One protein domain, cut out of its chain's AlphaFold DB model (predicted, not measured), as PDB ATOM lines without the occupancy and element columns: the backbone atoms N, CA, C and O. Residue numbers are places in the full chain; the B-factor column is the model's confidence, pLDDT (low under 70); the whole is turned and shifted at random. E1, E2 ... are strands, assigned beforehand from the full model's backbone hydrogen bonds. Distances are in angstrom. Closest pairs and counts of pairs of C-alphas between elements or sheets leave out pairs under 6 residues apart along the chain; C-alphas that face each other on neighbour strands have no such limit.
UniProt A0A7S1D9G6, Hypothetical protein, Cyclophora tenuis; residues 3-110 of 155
ATOM      1  N   ASP A   3     -51.970 -44.286  -7.079       95.38
ATOM      2  CA  ASP A   3     -52.028 -44.049  -5.643       95.38
ATOM      3  C   ASP A   3     -50.718 -43.417  -5.172       95.38
ATOM      4  O   ASP A   3     -49.639 -43.796  -5.629       95.38
ATOM      5  N   PHE A   4     -50.822 -42.450  -4.271       94.75
ATOM      6  CA  PHE A   4     -49.710 -41.865  -3.545       94.75
ATOM      7  C   PHE A   4     -49.821 -42.249  -2.070       94.75
ATOM      8  O   PHE A   4     -50.887 -42.108  -1.471       94.75
ATOM      9  N   TYR A   5     -48.729 -42.761  -1.518       93.00
ATOM     10  CA  TYR A   5     -48.600 -43.155  -0.125       93.00
ATOM     11  C   TYR A   5     -47.870 -42.040   0.606       93.00
ATOM     12  O   TYR A   5     -46.708 -41.768   0.306       93.00
ATOM     13  N   GLU A   6     -48.574 -41.423   1.541       91.62
ATOM     14  CA  GLU A   6     -48.029 -40.522   2.544       91.62
ATOM     15  C   GLU A   6     -47.654 -41.380   3.752       91.62
ATOM     16  O   GLU A   6     -48.539 -41.954   4.394       91.62
ATOM     17  N   ILE A   7     -46.351 -41.553   3.977       90.25
ATOM     18  CA  ILE A   7     -45.811 -42.506   4.945       90.25
ATOM     19  C   ILE A   7     -45.078 -41.735   6.036       90.25
ATOM     20  O   ILE A   7     -44.196 -40.921   5.747       90.25
ATOM     21  N   ASP A   8     -45.425 -42.039   7.280       89.31
ATOM     22  CA  ASP A   8     -44.820 -41.483   8.486       89.31
ATOM     23  C   ASP A   8     -45.096 -39.990   8.744       89.31
ATOM     24  O   ASP A   8     -46.254 -39.568   8.769       89.31
ATOM     25  N   SER A   9     -44.073 -39.188   9.065       88.06
ATOM     26  CA  SER A   9     -44.251 -37.890   9.727       88.06
ATOM     27  C   SER A   9     -44.326 -36.686   8.780       88.06
ATOM     28  O   SER A   9     -43.673 -35.676   9.037       88.06
ATOM     29  N   TRP A  10     -45.147 -36.761   7.728       89.25
ATOM     30  CA  TRP A  10     -45.384 -35.632   6.812       89.25
ATOM     31  C   TRP A  10     -45.989 -34.434   7.550       89.25
ATOM     32  O   TRP A  10     -47.142 -34.476   7.976       89.25
ATOM     33  N   ASP A  11     -45.237 -33.344   7.705       83.06
ATOM     34  CA  ASP A  11     -45.618 -32.220   8.581       83.06
ATOM     35  C   ASP A  11     -46.419 -31.107   7.865       83.06
ATOM     36  O   ASP A  11     -46.829 -30.088   8.447       83.06
ATOM     37  N   GLY A  12     -46.657 -31.283   6.564       77.00
ATOM     38  CA  GLY A  12     -47.313 -30.307   5.705       77.00
ATOM     39  C   GLY A  12     -46.544 -28.999   5.549       77.00
ATOM     40  O   GLY A  12     -47.105 -27.987   5.112       77.00
ATOM     41  N   SER A  13     -45.270 -28.955   5.896       76.00
ATOM     42  CA  SER A  13     -44.416 -27.855   5.513       76.00
ATOM     43  C   SER A  13     -44.226 -27.871   3.996       76.00
ATOM     44  O   SER A  13     -44.196 -28.897   3.332       76.00
ATOM     45  N   HIS A  14     -44.028 -26.692   3.416       69.69
ATOM     46  CA  HIS A  14     -43.584 -26.509   2.028       69.69
ATOM     47  C   HIS A  14     -42.266 -27.226   1.649       69.69
ATOM     48  O   HIS A  14     -41.794 -27.067   0.519       69.69
ATOM     49  N   ARG A  15     -41.619 -27.933   2.581       80.31
ATOM     50  CA  ARG A  15     -40.387 -28.685   2.334       80.31
ATOM     51  C   ARG A  15     -40.684 -30.121   1.901       80.31
ATOM     52  O   ARG A  15     -39.874 -30.658   1.140       80.31
ATOM     53  N   ASP A  16     -41.860 -30.624   2.266       87.94
ATOM     54  CA  ASP A  16     -42.361 -31.944   1.899       87.94
ATOM     55  C   ASP A  16     -43.367 -31.789   0.773       87.94
ATOM     56  O   ASP A  16     -44.310 -30.992   0.834       87.94
ATOM     57  N   TYR A  17     -43.126 -32.487  -0.327       89.81
ATOM     58  CA  TYR A  17     -44.014 -32.414  -1.472       89.81
ATOM     59  C   TYR A  17     -43.970 -33.678  -2.309       89.81
ATOM     60  O   TYR A  17     -42.915 -34.265  -2.558       89.81
ATOM     61  N   ALA A  18     -45.130 -34.009  -2.864       93.94
ATOM     62  CA  ALA A  18     -45.256 -34.910  -3.993       93.94
ATOM     63  C   ALA A  18     -45.646 -34.107  -5.239       93.94
ATOM     64  O   ALA A  18     -46.486 -33.206  -5.200       93.94
ATOM     65  N   CYS A  19     -45.032 -34.420  -6.374       95.44
ATOM     66  CA  CYS A  19     -45.364 -33.780  -7.637       95.44
ATOM     67  C   CYS A  19     -45.264 -34.743  -8.819       95.44
ATOM     68  O   CYS A  19     -44.528 -35.735  -8.799       95.44
ATOM     69  N   VAL A  20     -46.014 -34.414  -9.868       97.12
ATOM     70  CA  VAL A  20     -45.933 -35.070 -11.175       97.12
ATOM     71  C   VAL A  20     -45.302 -34.088 -12.146       97.12
ATOM     72  O   VAL A  20     -45.711 -32.935 -12.225       97.12
ATOM     73  N   VAL A  21     -44.303 -34.526 -12.901       97.44
ATOM     74  CA  VAL A  21     -43.637 -33.715 -13.918       97.44
ATOM     75  C   VAL A  21     -43.976 -34.278 -15.291       97.44
ATOM     76  O   VAL A  21     -43.633 -35.420 -15.587       97.44
ATOM     77  N   VAL A  22     -44.628 -33.472 -16.129       97.12
ATOM     78  CA  VAL A  22     -45.017 -33.824 -17.504       97.12
ATOM     79  C   VAL A  22     -44.220 -32.957 -18.473       97.12
ATOM     80  O   VAL A  22     -44.341 -31.735 -18.444       97.12
ATOM     81  N   ASP A  23     -43.337 -33.564 -19.266       95.12
ATOM     82  CA  ASP A  23     -42.403 -32.877 -20.179       95.12
ATOM     83  C   ASP A  23     -41.666 -31.689 -19.533       95.12
ATOM     84  O   ASP A  23     -41.535 -30.592 -20.081       95.12
ATOM     85  N   GLY A  24     -41.200 -31.902 -18.299       95.31
ATOM     86  CA  GLY A  24     -40.489 -30.891 -17.512       95.31
ATOM     87  C   GLY A  24     -41.389 -29.844 -16.844       95.31
ATOM     88  O   GLY A  24     -40.878 -28.975 -16.139       95.31
ATOM     89  N   LYS A  25     -42.714 -29.909 -17.020       97.12
ATOM     90  CA  LYS A  25     -43.685 -29.058 -16.320       97.12
ATOM     91  C   LYS A  25     -44.138 -29.730 -15.031       97.12
ATOM     92  O   LYS A  25     -44.781 -30.774 -15.063       97.12
ATOM     93  N   ARG A  26     -43.787 -29.125 -13.898       95.88
ATOM     94  CA  ARG A  26     -44.149 -29.623 -12.569       95.88
ATOM     95  C   ARG A  26     -45.599 -29.276 -12.240       95.88
ATOM     96  O   ARG A  26     -45.993 -28.116 -12.287       95.88
ATOM     97  N   ILE A  27     -46.356 -30.287 -11.845       96.25
ATOM     98  CA  ILE A  27     -47.669 -30.188 -11.217       96.25
ATOM     99  C   ILE A  27     -47.459 -30.497  -9.739       96.25
ATOM    100  O   ILE A  27     -47.188 -31.642  -9.373       96.25
ATOM    101  N   ASP A  28     -47.533 -29.464  -8.906       93.38
ATOM    102  CA  ASP A  28     -47.522 -29.641  -7.459       93.38
ATOM    103  C   ASP A  28     -48.864 -30.229  -7.013       93.38
ATOM    104  O   ASP A  28     -49.917 -29.689  -7.362       93.38
ATOM    105  N   LEU A  29     -48.828 -31.358  -6.302       92.25
ATOM    106  CA  LEU A  29     -50.042 -32.020  -5.828       92.25
ATOM    107  C   LEU A  29     -50.604 -31.337  -4.575       92.25
ATOM    108  O   LEU A  29     -51.744 -31.613  -4.211       92.25
ATOM    109  N   GLY A  30     -49.850 -30.398  -3.995       87.56
ATOM    110  CA  GLY A  30     -50.190 -29.610  -2.824       87.56
ATOM    111  C   GLY A  30     -49.641 -30.204  -1.527       87.56
ATOM    112  O   GLY A  30     -48.885 -31.170  -1.523       87.56
ATOM    113  N   ARG A  31     -50.040 -29.588  -0.410       86.75
ATOM    114  CA  ARG A  31     -49.681 -29.991   0.960       86.75
ATOM    115  C   ARG A  31     -50.230 -31.380   1.303       86.75
ATOM    116  O   ARG A  31     -51.388 -31.603   0.953       86.75
ATOM    117  N   PHE A  32     -49.420 -32.209   1.957       87.06
ATOM    118  CA  PHE A  32     -49.779 -33.470   2.621       87.06
ATOM    119  C   PHE A  32     -49.420 -33.333   4.112       87.06
ATOM    120  O   PHE A  32     -48.342 -32.809   4.391       87.06
ATOM    121  N   ASP A  33     -50.312 -33.661   5.046       84.38
ATOM    122  CA  ASP A  33     -50.108 -33.483   6.497       84.38
ATOM    123  C   ASP A  33     -50.754 -34.606   7.321       84.38
ATOM    124  O   ASP A  33     -51.985 -34.702   7.394       84.38
ATOM    125  N   LEU A  34     -49.928 -35.339   8.078       75.69
ATOM    126  CA  LEU A  34     -50.346 -36.491   8.883       75.69
ATOM    127  C   LEU A  34     -51.404 -36.169   9.954       75.69
ATOM    128  O   LEU A  34     -52.075 -37.057  10.494       75.69
ATOM    129  N   ASN A  35     -51.504 -34.898  10.355       70.62
ATOM    130  CA  ASN A  35     -52.385 -34.457  11.435       70.62
ATOM    131  C   ASN A  35     -53.777 -34.084  10.933       70.62
ATOM    132  O   ASN A  35     -54.667 -33.794  11.741       70.62
ATOM    133  N   VAL A  36     -53.975 -34.069   9.615       72.06
ATOM    134  CA  VAL A  36     -55.208 -33.615   8.992       72.06
ATOM    135  C   VAL A  36     -55.784 -34.743   8.152       72.06
ATOM    136  O   VAL A  36     -55.123 -35.329   7.304       72.06
ATOM    137  N   ASN A  37     -57.068 -35.037   8.358       68.31
ATOM    138  CA  ASN A  37     -57.781 -35.824   7.364       68.31
ATOM    139  C   ASN A  37     -57.946 -34.953   6.122       68.31
ATOM    140  O   ASN A  37     -58.747 -34.017   6.117       68.31
ATOM    141  N   GLU A  38     -57.148 -35.228   5.105       73.75
ATOM    142  CA  GLU A  38     -57.155 -34.432   3.893       73.75
ATOM    143  C   GLU A  38     -58.421 -34.743   3.103       73.75
ATOM    144  O   GLU A  38     -58.678 -35.890   2.734       73.75
ATOM    145  N   ASP A  39     -59.249 -33.733   2.863       76.62
ATOM    146  CA  ASP A  39     -60.409 -33.890   1.996       76.62
ATOM    147  C   ASP A  39     -59.977 -33.994   0.529       76.62
ATOM    148  O   ASP A  39     -58.917 -33.514   0.114       76.62
ATOM    149  N   GLY A  40     -60.845 -34.593  -0.289       85.75
ATOM    150  CA  GLY A  40     -60.627 -34.640  -1.728       85.75
ATOM    151  C   GLY A  40     -60.496 -33.232  -2.317       85.75
ATOM    152  O   GLY A  40     -61.317 -32.352  -2.051       85.75
ATOM    153  N   ARG A  41     -59.478 -33.020  -3.154       90.56
ATOM    154  CA  ARG A  41     -59.164 -31.711  -3.743       90.56
ATOM    155  C   ARG A  41     -58.881 -31.801  -5.232       90.56
ATOM    156  O   ARG A  41     -58.540 -32.855  -5.766       90.56
ATOM    157  N   THR A  42     -59.005 -30.672  -5.911       94.38
ATOM    158  CA  THR A  42     -58.654 -30.526  -7.324       94.38
ATOM    159  C   THR A  42     -57.702 -29.357  -7.515       94.38
ATOM    160  O   THR A  42     -57.633 -28.446  -6.691       94.38
ATOM    161  N   GLY A  43     -56.969 -29.373  -8.621       94.56
ATOM    162  CA  GLY A  43     -56.106 -28.270  -9.007       94.56
ATOM    163  C   GLY A  43     -55.786 -28.284 -10.493       94.56
ATOM    164  O   GLY A  43     -56.157 -29.204 -11.226       94.56
ATOM    165  N   ALA A  44     -55.117 -27.230 -10.948       95.88
ATOM    166  CA  ALA A  44     -54.696 -27.087 -12.331       95.88
ATOM    167  C   ALA A  44     -53.353 -26.362 -12.419       95.88
ATOM    168  O   ALA A  44     -53.118 -25.384 -11.712       95.88
ATOM    169  N   ALA A  45     -52.484 -26.825 -13.313       96.00
ATOM    170  CA  ALA A  45     -51.192 -26.213 -13.596       96.00
ATOM    171  C   ALA A  45     -50.803 -26.485 -15.052       96.00
ATOM    172  O   ALA A  45     -50.956 -27.597 -15.545       96.00
ATOM    173  N   HIS A  46     -50.295 -25.469 -15.753       96.94
ATOM    174  CA  HIS A  46     -49.809 -25.607 -17.135       96.94
ATOM    175  C   HIS A  46     -50.835 -26.220 -18.120       96.94
ATOM    176  O   HIS A  46     -50.464 -26.938 -19.048       96.94
ATOM    177  N   GLY A  47     -52.131 -25.957 -17.913       96.19
ATOM    178  CA  GLY A  47     -53.222 -26.517 -18.723       96.19
ATOM    179  C   GLY A  47     -53.576 -27.977 -18.407       96.19
ATOM    180  O   GLY A  47     -54.508 -28.512 -18.998       96.19
ATOM    181  N   MET A  48     -52.866 -28.611 -17.474       97.50
ATOM    182  CA  MET A  48     -53.195 -29.921 -16.917       97.50
ATOM    183  C   MET A  48     -54.066 -29.738 -15.678       97.50
ATOM    184  O   MET A  48     -53.931 -28.743 -14.962       97.50
ATOM    185  N   THR A  49     -54.939 -30.701 -15.406       97.62
ATOM    186  CA  THR A  49     -55.746 -30.727 -14.182       97.62
ATOM    187  C   THR A  49     -55.414 -31.959 -13.363       97.62
ATOM    188  O   THR A  49     -54.950 -32.971 -13.891       97.62
ATOM    189  N   PHE A  50     -55.644 -31.879 -12.059       97.06
ATOM    190  CA  PHE A  50     -55.547 -33.028 -11.180       97.06
ATOM    191  C   PHE A  50     -56.703 -33.073 -10.184       97.06
ATOM    192  O   PHE A  50     -57.294 -32.051  -9.827       97.06
ATOM    193  N   ARG A  51     -57.007 -34.286  -9.734       96.06
ATOM    194  CA  ARG A  51     -57.930 -34.596  -8.647       96.06
ATOM    195  C   ARG A  51     -57.248 -35.569  -7.698       96.06
ATOM    196  O   ARG A  51     -56.626 -36.526  -8.155       96.06
ATOM    197  N   ILE A  52     -57.401 -35.320  -6.409       94.50
ATOM    198  CA  ILE A  52     -56.925 -36.156  -5.316       94.50
ATOM    199  C   ILE A  52     -58.147 -36.574  -4.512       94.50
ATOM    200  O   ILE A  52     -58.956 -35.732  -4.126       94.50
ATOM    201  N   ASP A  53     -58.274 -37.873  -4.301       90.81
ATOM    202  CA  ASP A  53     -59.299 -38.500  -3.483       90.81
ATOM    203  C   ASP A  53     -58.615 -39.259  -2.349       90.81
ATOM    204  O   ASP A  53     -57.887 -40.220  -2.608       90.81
ATOM    205  N   SER A  54     -58.868 -38.879  -1.100       83.12
ATOM    206  CA  SER A  54     -58.385 -39.650   0.047       83.12
ATOM    207  C   SER A  54     -59.077 -41.005   0.073       83.12
ATOM    208  O   SER A  54     -60.303 -41.095   0.168       83.12
ATOM    209  N   LYS A  55     -58.296 -42.085  -0.050       74.56
ATOM    210  CA  LYS A  55     -58.839 -43.449  -0.009       74.56
ATOM    211  C   LYS A  55     -59.197 -43.860   1.412       74.56
ATOM    212  O   LYS A  55     -60.118 -44.654   1.597       74.56
ATOM    213  N   THR A  56     -58.464 -43.353   2.401       67.88
ATOM    214  CA  THR A  56     -58.628 -43.706   3.812       67.88
ATOM    215  C   THR A  56     -58.290 -42.527   4.713       67.88
ATOM    216  O   THR A  56     -57.409 -41.737   4.388       67.88
ATOM    217  N   ALA A  57     -58.935 -42.462   5.880       72.94
ATOM    218  CA  ALA A  57     -58.442 -41.655   6.995       72.94
ATOM    219  C   ALA A  57     -57.063 -42.177   7.473       72.94
ATOM    220  O   ALA A  57     -56.766 -43.355   7.225       72.94
ATOM    221  N   PRO A  58     -56.260 -41.355   8.180       76.94
ATOM    222  CA  PRO A  58     -54.957 -41.768   8.701       76.94
ATOM    223  C   PRO A  58     -55.045 -43.057   9.525       76.94
ATOM    224  O   PRO A  58     -55.826 -43.143  10.481       76.94
ATOM    225  N   ARG A  59     -54.240 -44.068   9.181       79.75
ATOM    226  CA  ARG A  59     -54.173 -45.351   9.903       79.75
ATOM    227  C   ARG A  59     -52.834 -46.049   9.685       79.75
ATOM    228  O   ARG A  59     -52.176 -45.813   8.686       79.75
ATOM    229  N   HIS A  60     -52.482 -46.984  10.561       81.06
ATOM    230  CA  HIS A  60     -51.334 -47.861  10.330       81.06
ATOM    231  C   HIS A  60     -51.621 -48.775   9.131       81.06
ATOM    232  O   HIS A  60     -52.539 -49.600   9.191       81.06
ATOM    233  N   ILE A  61     -50.872 -48.614   8.036       80.81
ATOM    234  CA  ILE A  61     -50.983 -49.482   6.845       80.81
ATOM    235  C   ILE A  61     -49.779 -50.413   6.672       80.81
ATOM    236  O   ILE A  61     -49.687 -51.101   5.657       80.81
ATOM    237  N   GLY A  62     -48.921 -50.501   7.694       79.25
ATOM    238  CA  GLY A  62     -47.873 -51.516   7.803       79.25
ATOM    239  C   GLY A  62     -46.440 -51.005   7.670       79.25
ATOM    240  O   GLY A  62     -45.547 -51.836   7.540       79.25
ATOM    241  N   PHE A  63     -46.213 -49.686   7.701       80.88
ATOM    242  CA  PHE A  63     -44.867 -49.104   7.647       80.88
ATOM    243  C   PHE A  63     -44.222 -49.006   9.038       80.88
ATOM    244  O   PHE A  63     -43.108 -49.493   9.215       80.88
ATOM    245  N   ASN A  64     -44.947 -48.515  10.053       81.44
ATOM    246  CA  ASN A  64     -44.613 -48.705  11.471       81.44
ATOM    247  C   ASN A  64     -45.832 -48.481  12.400       81.44
ATOM    248  O   ASN A  64     -46.926 -48.115  11.965       81.44
ATOM    249  N   ASP A  65     -45.622 -48.696  13.704       84.25
ATOM    250  CA  ASP A  65     -46.635 -48.505  14.757       84.25
ATOM    251  C   ASP A  65     -46.623 -47.088  15.369       84.25
ATOM    252  O   ASP A  65     -47.422 -46.775  16.253       84.25
ATOM    253  N   ARG A  66     -45.698 -46.219  14.940       83.56
ATOM    254  CA  ARG A  66     -45.506 -44.872  15.492       83.56
ATOM    255  C   ARG A  66     -46.384 -43.838  14.795       83.56
ATOM    256  O   ARG A  66     -46.930 -42.961  15.466       83.56
ATOM    257  N   TRP A  67     -46.519 -43.945  13.481       83.19
ATOM    258  CA  TRP A  67     -47.191 -42.964  12.642       83.19
ATOM    259  C   TRP A  67     -48.382 -43.575  11.912       83.19
ATOM    260  O   TRP A  67     -48.479 -44.786  11.725       83.19
ATOM    261  N   ARG A  68     -49.346 -42.722  11.566       84.69
ATOM    262  CA  ARG A  68     -50.532 -43.120  10.811       84.69
ATOM    263  C   ARG A  68     -50.375 -42.608   9.395       84.69
ATOM    264  O   ARG A  68     -50.293 -41.406   9.196       84.69
ATOM    265  N   ASP A  69     -50.415 -43.531   8.455       88.62
ATOM    266  CA  ASP A  69     -50.192 -43.276   7.044       88.62
ATOM    267  C   ASP A  69     -51.511 -43.006   6.314       88.62
ATOM    268  O   ASP A  69     -52.606 -43.374   6.776       88.62
ATOM    269  N   GLN A  70     -51.407 -42.421   5.123       88.81
ATOM    270  CA  GLN A  70     -52.544 -42.145   4.250       88.81
ATOM    271  C   GLN A  70     -52.273 -42.594   2.816       88.81
ATOM    272  O   GLN A  70     -51.147 -42.602   2.322       88.81
ATOM    273  N   ILE A  71     -53.349 -42.983   2.128       91.38
ATOM    274  CA  ILE A  71     -53.312 -43.312   0.705       91.38
ATOM    275  C   ILE A  71     -54.220 -42.343  -0.038       91.38
ATOM    276  O   ILE A  71     -55.420 -42.235   0.241       91.38
ATOM    277  N   HIS A  72     -53.648 -41.710  -1.051       92.12
ATOM    278  CA  HIS A  72     -54.288 -40.714  -1.892       92.12
ATOM    279  C   HIS A  72     -54.423 -41.249  -3.307       92.12
ATOM    280  O   HIS A  72     -53.441 -41.572  -3.963       92.12
ATOM    281  N   CYS A  73     -55.644 -41.337  -3.816       94.44
ATOM    282  CA  CYS A  73     -55.892 -41.701  -5.199       94.44
ATOM    283  C   CYS A  73     -55.846 -40.450  -6.078       94.44
ATOM    284  O   CYS A  73     -56.694 -39.566  -5.963       94.44
ATOM    285  N   ILE A  74     -54.902 -40.407  -7.011       95.50
ATOM    286  CA  ILE A  74     -54.620 -39.224  -7.815       95.50
ATOM    287  C   ILE A  74     -54.911 -39.489  -9.289       95.50
ATOM    288  O   ILE A  74     -54.455 -40.464  -9.895       95.50
ATOM    289  N   THR A  75     -55.667 -38.582  -9.898       97.38
ATOM    290  CA  THR A  75     -55.895 -38.541 -11.344       97.38
ATOM    291  C   THR A  75     -55.335 -37.242 -11.893       97.38
ATOM    292  O   THR A  75     -55.714 -36.174 -11.432       97.38
ATOM    293  N   VAL A  76     -54.451 -37.345 -12.886       97.44
ATOM    294  CA  VAL A  76     -53.924 -36.210 -13.651       97.44
ATOM    295  C   VAL A  76     -54.450 -36.323 -15.076       97.44
ATOM    296  O   VAL A  76     -54.328 -37.382 -15.693       97.44
ATOM    297  N   THR A  77     -55.024 -35.238 -15.587       97.31
ATOM    298  CA  THR A  77     -55.481 -35.112 -16.971       97.31
ATOM    299  C   THR A  77     -54.498 -34.238 -17.735       97.31
ATOM    300  O   THR A  77     -54.289 -33.070 -17.404       97.31
ATOM    301  N   ILE A  78     -53.893 -34.824 -18.768       96.19
ATOM    302  CA  ILE A  78     -52.888 -34.185 -19.617       96.19
ATOM    303  C   ILE A  78     -53.556 -33.828 -20.951       96.19
ATOM    304  O   ILE A  78     -54.160 -34.712 -21.559       96.19
ATOM    305  N   PRO A  79     -53.489 -32.571 -21.427       94.88
ATOM    306  CA  PRO A  79     -54.109 -32.210 -22.691       94.88
ATOM    307  C   PRO A  79     -53.294 -32.730 -23.891       94.88
ATOM    308  O   PRO A  79     -52.067 -32.846 -23.792       94.88
ATOM    309  N   PRO A  80     -53.935 -32.944 -25.059       92.06
ATOM    310  CA  PRO A  80     -53.287 -33.487 -26.259       92.06
ATOM    311  C   PRO A  80     -52.040 -32.748 -26.742       92.06
ATOM    312  O   PRO A  80     -51.194 -33.337 -27.407       92.06
ATOM    313  N   SER A  81     -51.891 -31.466 -26.400       93.00
ATOM    314  CA  SER A  81     -50.723 -30.666 -26.769       93.00
ATOM    315  C   SER A  81     -49.398 -31.211 -26.225       93.00
ATOM    316  O   SER A  81     -48.364 -30.919 -26.813       93.00
ATOM    317  N   TYR A  82     -49.413 -31.982 -25.130       93.88
ATOM    318  CA  TYR A  82     -48.203 -32.578 -24.538       93.88
ATOM    319  C   TYR A  82     -47.766 -33.881 -25.214       93.88
ATOM    320  O   TYR A  82     -46.658 -34.335 -24.988       93.88
ATOM    321  N   TYR A  83     -48.612 -34.489 -26.044       90.81
ATOM    322  CA  TYR A  83     -48.297 -35.744 -26.733       90.81
ATOM    323  C   TYR A  83     -48.678 -35.706 -28.209       90.81
ATOM    324  O   TYR A  83     -49.024 -36.719 -28.814       90.81
ATOM    325  N   ALA A  84     -48.608 -34.516 -28.807       88.75
ATOM    326  CA  ALA A  84     -48.935 -34.308 -30.212       88.75
ATOM    327  C   ALA A  84     -48.000 -35.078 -31.164       88.75
ATOM    328  O   ALA A  84     -48.406 -35.408 -32.276       88.75
ATOM    329  N   ASP A  85     -46.773 -35.388 -30.734       88.81
ATOM    330  CA  ASP A  85     -45.812 -36.220 -31.469       88.81
ATOM    331  C   ASP A  85     -45.917 -37.720 -31.122       88.81
ATOM    332  O   ASP A  85     -45.082 -38.519 -31.550       88.81
ATOM    333  N   GLY A  86     -46.933 -38.102 -30.342       87.88
ATOM    334  CA  GLY A  86     -47.163 -39.469 -29.883       87.88
ATOM    335  C   GLY A  86     -46.339 -39.879 -28.662       87.88
ATOM    336  O   GLY A  86     -46.394 -41.044 -28.271       87.88
ATOM    337  N   ARG A  87     -45.576 -38.967 -28.044       92.00
ATOM    338  CA  ARG A  87     -44.768 -39.252 -26.852       92.00
ATOM    339  C   ARG A  87     -45.094 -38.279 -25.729       92.00
ATOM    340  O   ARG A  87     -45.388 -37.122 -25.969       92.00
ATOM    341  N   VAL A  88     -45.004 -38.754 -24.492       94.56
ATOM    342  CA  VAL A  88     -45.063 -37.913 -23.290       94.56
ATOM    343  C   VAL A  88     -44.106 -38.471 -22.255       94.56
ATOM    344  O   VAL A  88     -44.054 -39.686 -22.041       94.56
ATOM    345  N   LYS A  89     -43.343 -37.598 -21.598       96.19
ATOM    346  CA  LYS A  89     -42.503 -37.983 -20.466       96.19
ATOM    347  C   LYS A  89     -43.200 -37.617 -19.165       96.19
ATOM    348  O   LYS A  89     -43.442 -36.444 -18.897       96.19
ATOM    349  N   ILE A  90     -43.449 -38.622 -18.333       97.00
ATOM    350  CA  ILE A  90     -44.026 -38.459 -16.997       97.00
ATOM    351  C   ILE A  90     -42.983 -38.889 -15.966       97.00
ATOM    352  O   ILE A  90     -42.365 -39.944 -16.099       97.00
ATOM    353  N   MET A  91     -42.779 -38.066 -14.944       97.31
ATOM    354  CA  MET A  91     -41.927 -38.360 -13.795       97.31
ATOM    355  C   MET A  91     -42.709 -38.110 -12.510       97.31
ATOM    356  O   MET A  91     -43.434 -37.125 -12.397       97.31
ATOM    357  N   PHE A  92     -42.525 -38.995 -11.539       96.62
ATOM    358  CA  PHE A  92     -43.041 -38.849 -10.185       96.62
ATOM    359  C   PHE A  92     -41.894 -38.418  -9.280       96.62
ATOM    360  O   PHE A  92     -40.789 -38.951  -9.386       96.62
ATOM    361  N   GLN A  93     -42.132 -37.432  -8.425       95.06
ATOM    362  CA  GLN A  93     -41.114 -36.910  -7.525       95.06
ATOM    363  C   GLN A  93     -41.713 -36.683  -6.144       95.06
ATOM    364  O   GLN A  93     -42.738 -36.019  -6.010       95.06
ATOM    365  N   VAL A  94     -41.012 -37.193  -5.136       92.75
ATOM    366  CA  VAL A  94     -41.218 -36.887  -3.722       92.75
ATOM    367  C   VAL A  94     -39.985 -36.161  -3.218       92.75
ATOM    368  O   VAL A  94     -38.857 -36.487  -3.601       92.75
ATOM    369  N   ARG A  95     -40.203 -35.163  -2.374       90.25
ATOM    370  CA  ARG A  95     -39.178 -34.597  -1.515       90.25
ATOM    371  C   ARG A  95     -39.723 -34.590  -0.103       90.25
ATOM    372  O   ARG A  95     -40.863 -34.192   0.085       90.25
ATOM    373  N   VAL A  96     -38.872 -35.011   0.812       89.06
ATOM    374  CA  VAL A  96     -39.075 -34.989   2.255       89.06
ATOM    375  C   VAL A  96     -37.954 -34.160   2.873       89.06
ATOM    376  O   VAL A  96     -36.868 -34.023   2.279       89.06
ATOM    377  N   ASN A  97     -38.237 -33.530   4.000       85.50
ATOM    378  CA  ASN A  97     -37.348 -32.611   4.688       85.50
ATOM    379  C   ASN A  97     -36.399 -33.358   5.629       85.50
ATOM    380  O   ASN A  97     -35.270 -32.899   5.842       85.50
ATOM    381  N   GLU A  98     -36.811 -34.542   6.075       81.38
ATOM    382  CA  GLU A  98     -35.990 -35.506   6.779       81.38
ATOM    383  C   GLU A  98     -35.582 -36.646   5.840       81.38
ATOM    384  O   GLU A  98     -36.376 -37.201   5.091       81.38
ATOM    385  N   HIS A  99     -34.290 -36.973   5.833       73.19
ATOM    386  CA  HIS A  99     -33.727 -37.990   4.936       73.19
ATOM    387  C   HIS A  99     -33.682 -39.390   5.554       73.19
ATOM    388  O   HIS A  99     -33.175 -40.316   4.918       73.19
ATOM    389  N   ASP A 100     -34.158 -39.535   6.791       83.38
ATOM    390  CA  ASP A 100     -34.298 -40.835   7.427       83.38
ATOM    391  C   ASP A 100     -35.558 -41.518   6.893       83.38
ATOM    392  O   ASP A 100     -36.675 -41.044   7.103       83.38
ATOM    393  N   ILE A 101     -35.359 -42.625   6.179       79.06
ATOM    394  CA  ILE A 101     -36.448 -43.384   5.560       79.06
ATOM    395  C   ILE A 101     -37.430 -43.935   6.599       79.06
ATOM    396  O   ILE A 101     -38.589 -44.146   6.259       79.06
ATOM    397  N   ASP A 102     -36.977 -44.125   7.842       80.31
ATOM    398  CA  ASP A 102     -37.798 -44.614   8.951       80.31
ATOM    399  C   ASP A 102     -38.634 -43.497   9.607       80.31
ATOM    400  O   ASP A 102     -39.405 -43.772  10.533       80.31
ATOM    401  N   ASN A 103     -38.461 -42.235   9.185       83.75
ATOM    402  CA  ASN A 103     -39.196 -41.102   9.746       83.75
ATOM    403  C   ASN A 103     -40.074 -40.359   8.734       83.75
ATOM    404  O   ASN A 103     -41.137 -39.879   9.118       83.75
ATOM    405  N   GLU A 104     -39.686 -40.277   7.460       88.00
ATOM    406  CA  GLU A 104     -40.534 -39.670   6.432       88.00
ATOM    407  C   GLU A 104     -40.249 -40.262   5.049       88.00
ATOM    408  O   GLU A 104     -39.118 -40.250   4.553       88.00
ATOM    409  N   SER A 105     -41.282 -40.784   4.384       91.25
ATOM    410  CA  SER A 105     -41.129 -41.322   3.031       91.25
ATOM    411  C   SER A 105     -42.409 -41.214   2.204       91.25
ATOM    412  O   SER A 105     -43.485 -40.903   2.705       91.25
ATOM    413  N   GLY A 106     -42.305 -41.424   0.892       92.38
ATOM    414  CA  GLY A 106     -43.459 -41.379  -0.001       92.38
ATOM    415  C   GLY A 106     -43.355 -42.406  -1.115       92.38
ATOM    416  O   GLY A 106     -42.275 -42.642  -1.660       92.38
ATOM    417  N   GLY A 107     -44.490 -43.007  -1.464       93.00
ATOM    418  CA  GLY A 107     -44.570 -44.080  -2.454       93.00
ATOM    419  C   GLY A 107     -45.593 -43.800  -3.547       93.00
ATOM    420  O   GLY A 107     -46.593 -43.128  -3.316       93.00
ATOM    421  N   PHE A 108     -45.367 -44.349  -4.740       95.50
ATOM    422  CA  PHE A 108     -46.340 -44.335  -5.833       95.50
ATOM    423  C   PHE A 108     -46.658 -45.767  -6.251       95.50
ATOM    424  O   PHE A 108     -45.741 -46.545  -6.504       95.50
ATOM    425  N   ASP A 109     -47.941 -46.095  -6.372       95.50
ATOM    426  CA  ASP A 109     -48.404 -47.425  -6.786       95.50
ATOM    427  C   ASP A 109     -49.617 -47.329  -7.725       95.50
ATOM    428  O   ASP A 109     -50.166 -46.248  -7.964       95.50
ATOM    429  N   ASN A 110     -50.053 -48.464  -8.276       95.94
ATOM    430  CA  ASN A 110     -51.271 -48.606  -9.076       95.94
ATOM    431  C   ASN A 110     -51.328 -47.623 -10.258       95.94
ATOM    432  O   ASN A 110     -52.387 -47.085 -10.606       95.94
TER     433      ASN A 110
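Overview. This is residues 3 to 110 of the 155 residues of the protein "Hypothetical protein" of Cyclophora tenuis (UniProt A0A7S1D9G6). Picture a long, narrow sandwich of two sheets: a five-stranded sheet, E4 E5 E6 E1 E8, strongly twisted and curling over a smaller sheet of three strands, E3 E2 E7, with their edges coming close at both sides, E3 beside E4 and E7 beside E8. Long loops extend it at both ends, residues 55 to 69 at one and residues 78 to 89 at the other. The printed part has 108 residues, with no named helix and eight strands running E1 to E8 along the chain; the class is all strand, though under half of the residues, 48 of 108, are in named elements. Both sheets are antiparallel throughout, in the orders E4 - E5 - E6 - E1 - E8 and E3 - E2 - E7. The whole is compact, with a radius of gyration of the C-alphas of 14.5 A, yet elongated, spanning 48 by 26 by 24 A.

Along the chain. Start at C-alpha 3, at (-52.028, -44.049, -5.643); from there E1, residues 3 to 8, runs 16.1 A. Go on to Tyr 17, where E2, residues 17 to 22, begins and also covers 16.1 A. After a tight link you meet E3, residues 25 to 28, 9.7 A long. Next find C-alpha 41 at (-59.164, -31.711, -3.743), where E4, residues 41 to 45, sets out for 13.8 A. E5, residues 48 to 54, measures 20.2 A, and E6, residues 70 to 77, is the longest strand by residues at 22.5 A. E7, residues 90 to 95, runs 16.7 A. E8, residues 104 to 109, runs 17.2 A and ends at C-alpha 109, at (-48.404, -47.425, -6.786).

Arrangement. Begin with the larger sheet, at E1, an inner strand. Its antiparallel neighbour E8 is an edge strand: look for N 5 and O 107, 2.8 A apart and within hydrogen-bond range. The other neighbour of E1 is E6, antiparallel at 146 degrees, with N 4 and O 72 at 2.8 A. E6 and E5 form a hairpin, where N 51 and O 75 are 2.8 A apart. E5 and E4 form another, with N 50 and O 43 at 2.8 A, and E4 is the other edge strand. E4 E5 E6 is a meander, each strand the antiparallel neighbour of the one before. In the smaller sheet, E2 is the inner strand: N 19 and O 93, 2.8 A apart, are within hydrogen-bond range across E2 and its antiparallel neighbour E7, and N 27 and O 20 are 2.8 A apart in the hairpin of E2 and E3. The two sheets form a sandwich, two sheets face to face, their facing parts 8.8 A centre to centre and their strands at 18 degrees to each other. At one pair of edges, the closest C-alphas of E3 and E4 are those of Ile 27 and Ala 45, 5.8 A apart. At the other, those of Val 94 in E7 and Gly 106 in E8 are 6.2 A apart. E2 and E6 are apart, but only just, at 8.4 A.

Size, cuts and confidence. Look at Asp 65 and Asp 85 for the two C-alphas farthest apart, 47.8 A. By contrast, the first and last printed C-alphas, 3 and 110, are 5.8 A apart. The links E3 to E4, E5 to E6 and E6 to E7 are long, and the printed part has no cut. In the B-factor column the mean pLDDT of the printed part of this model is 88.6, and residues 14, 37 and 56 are under 70.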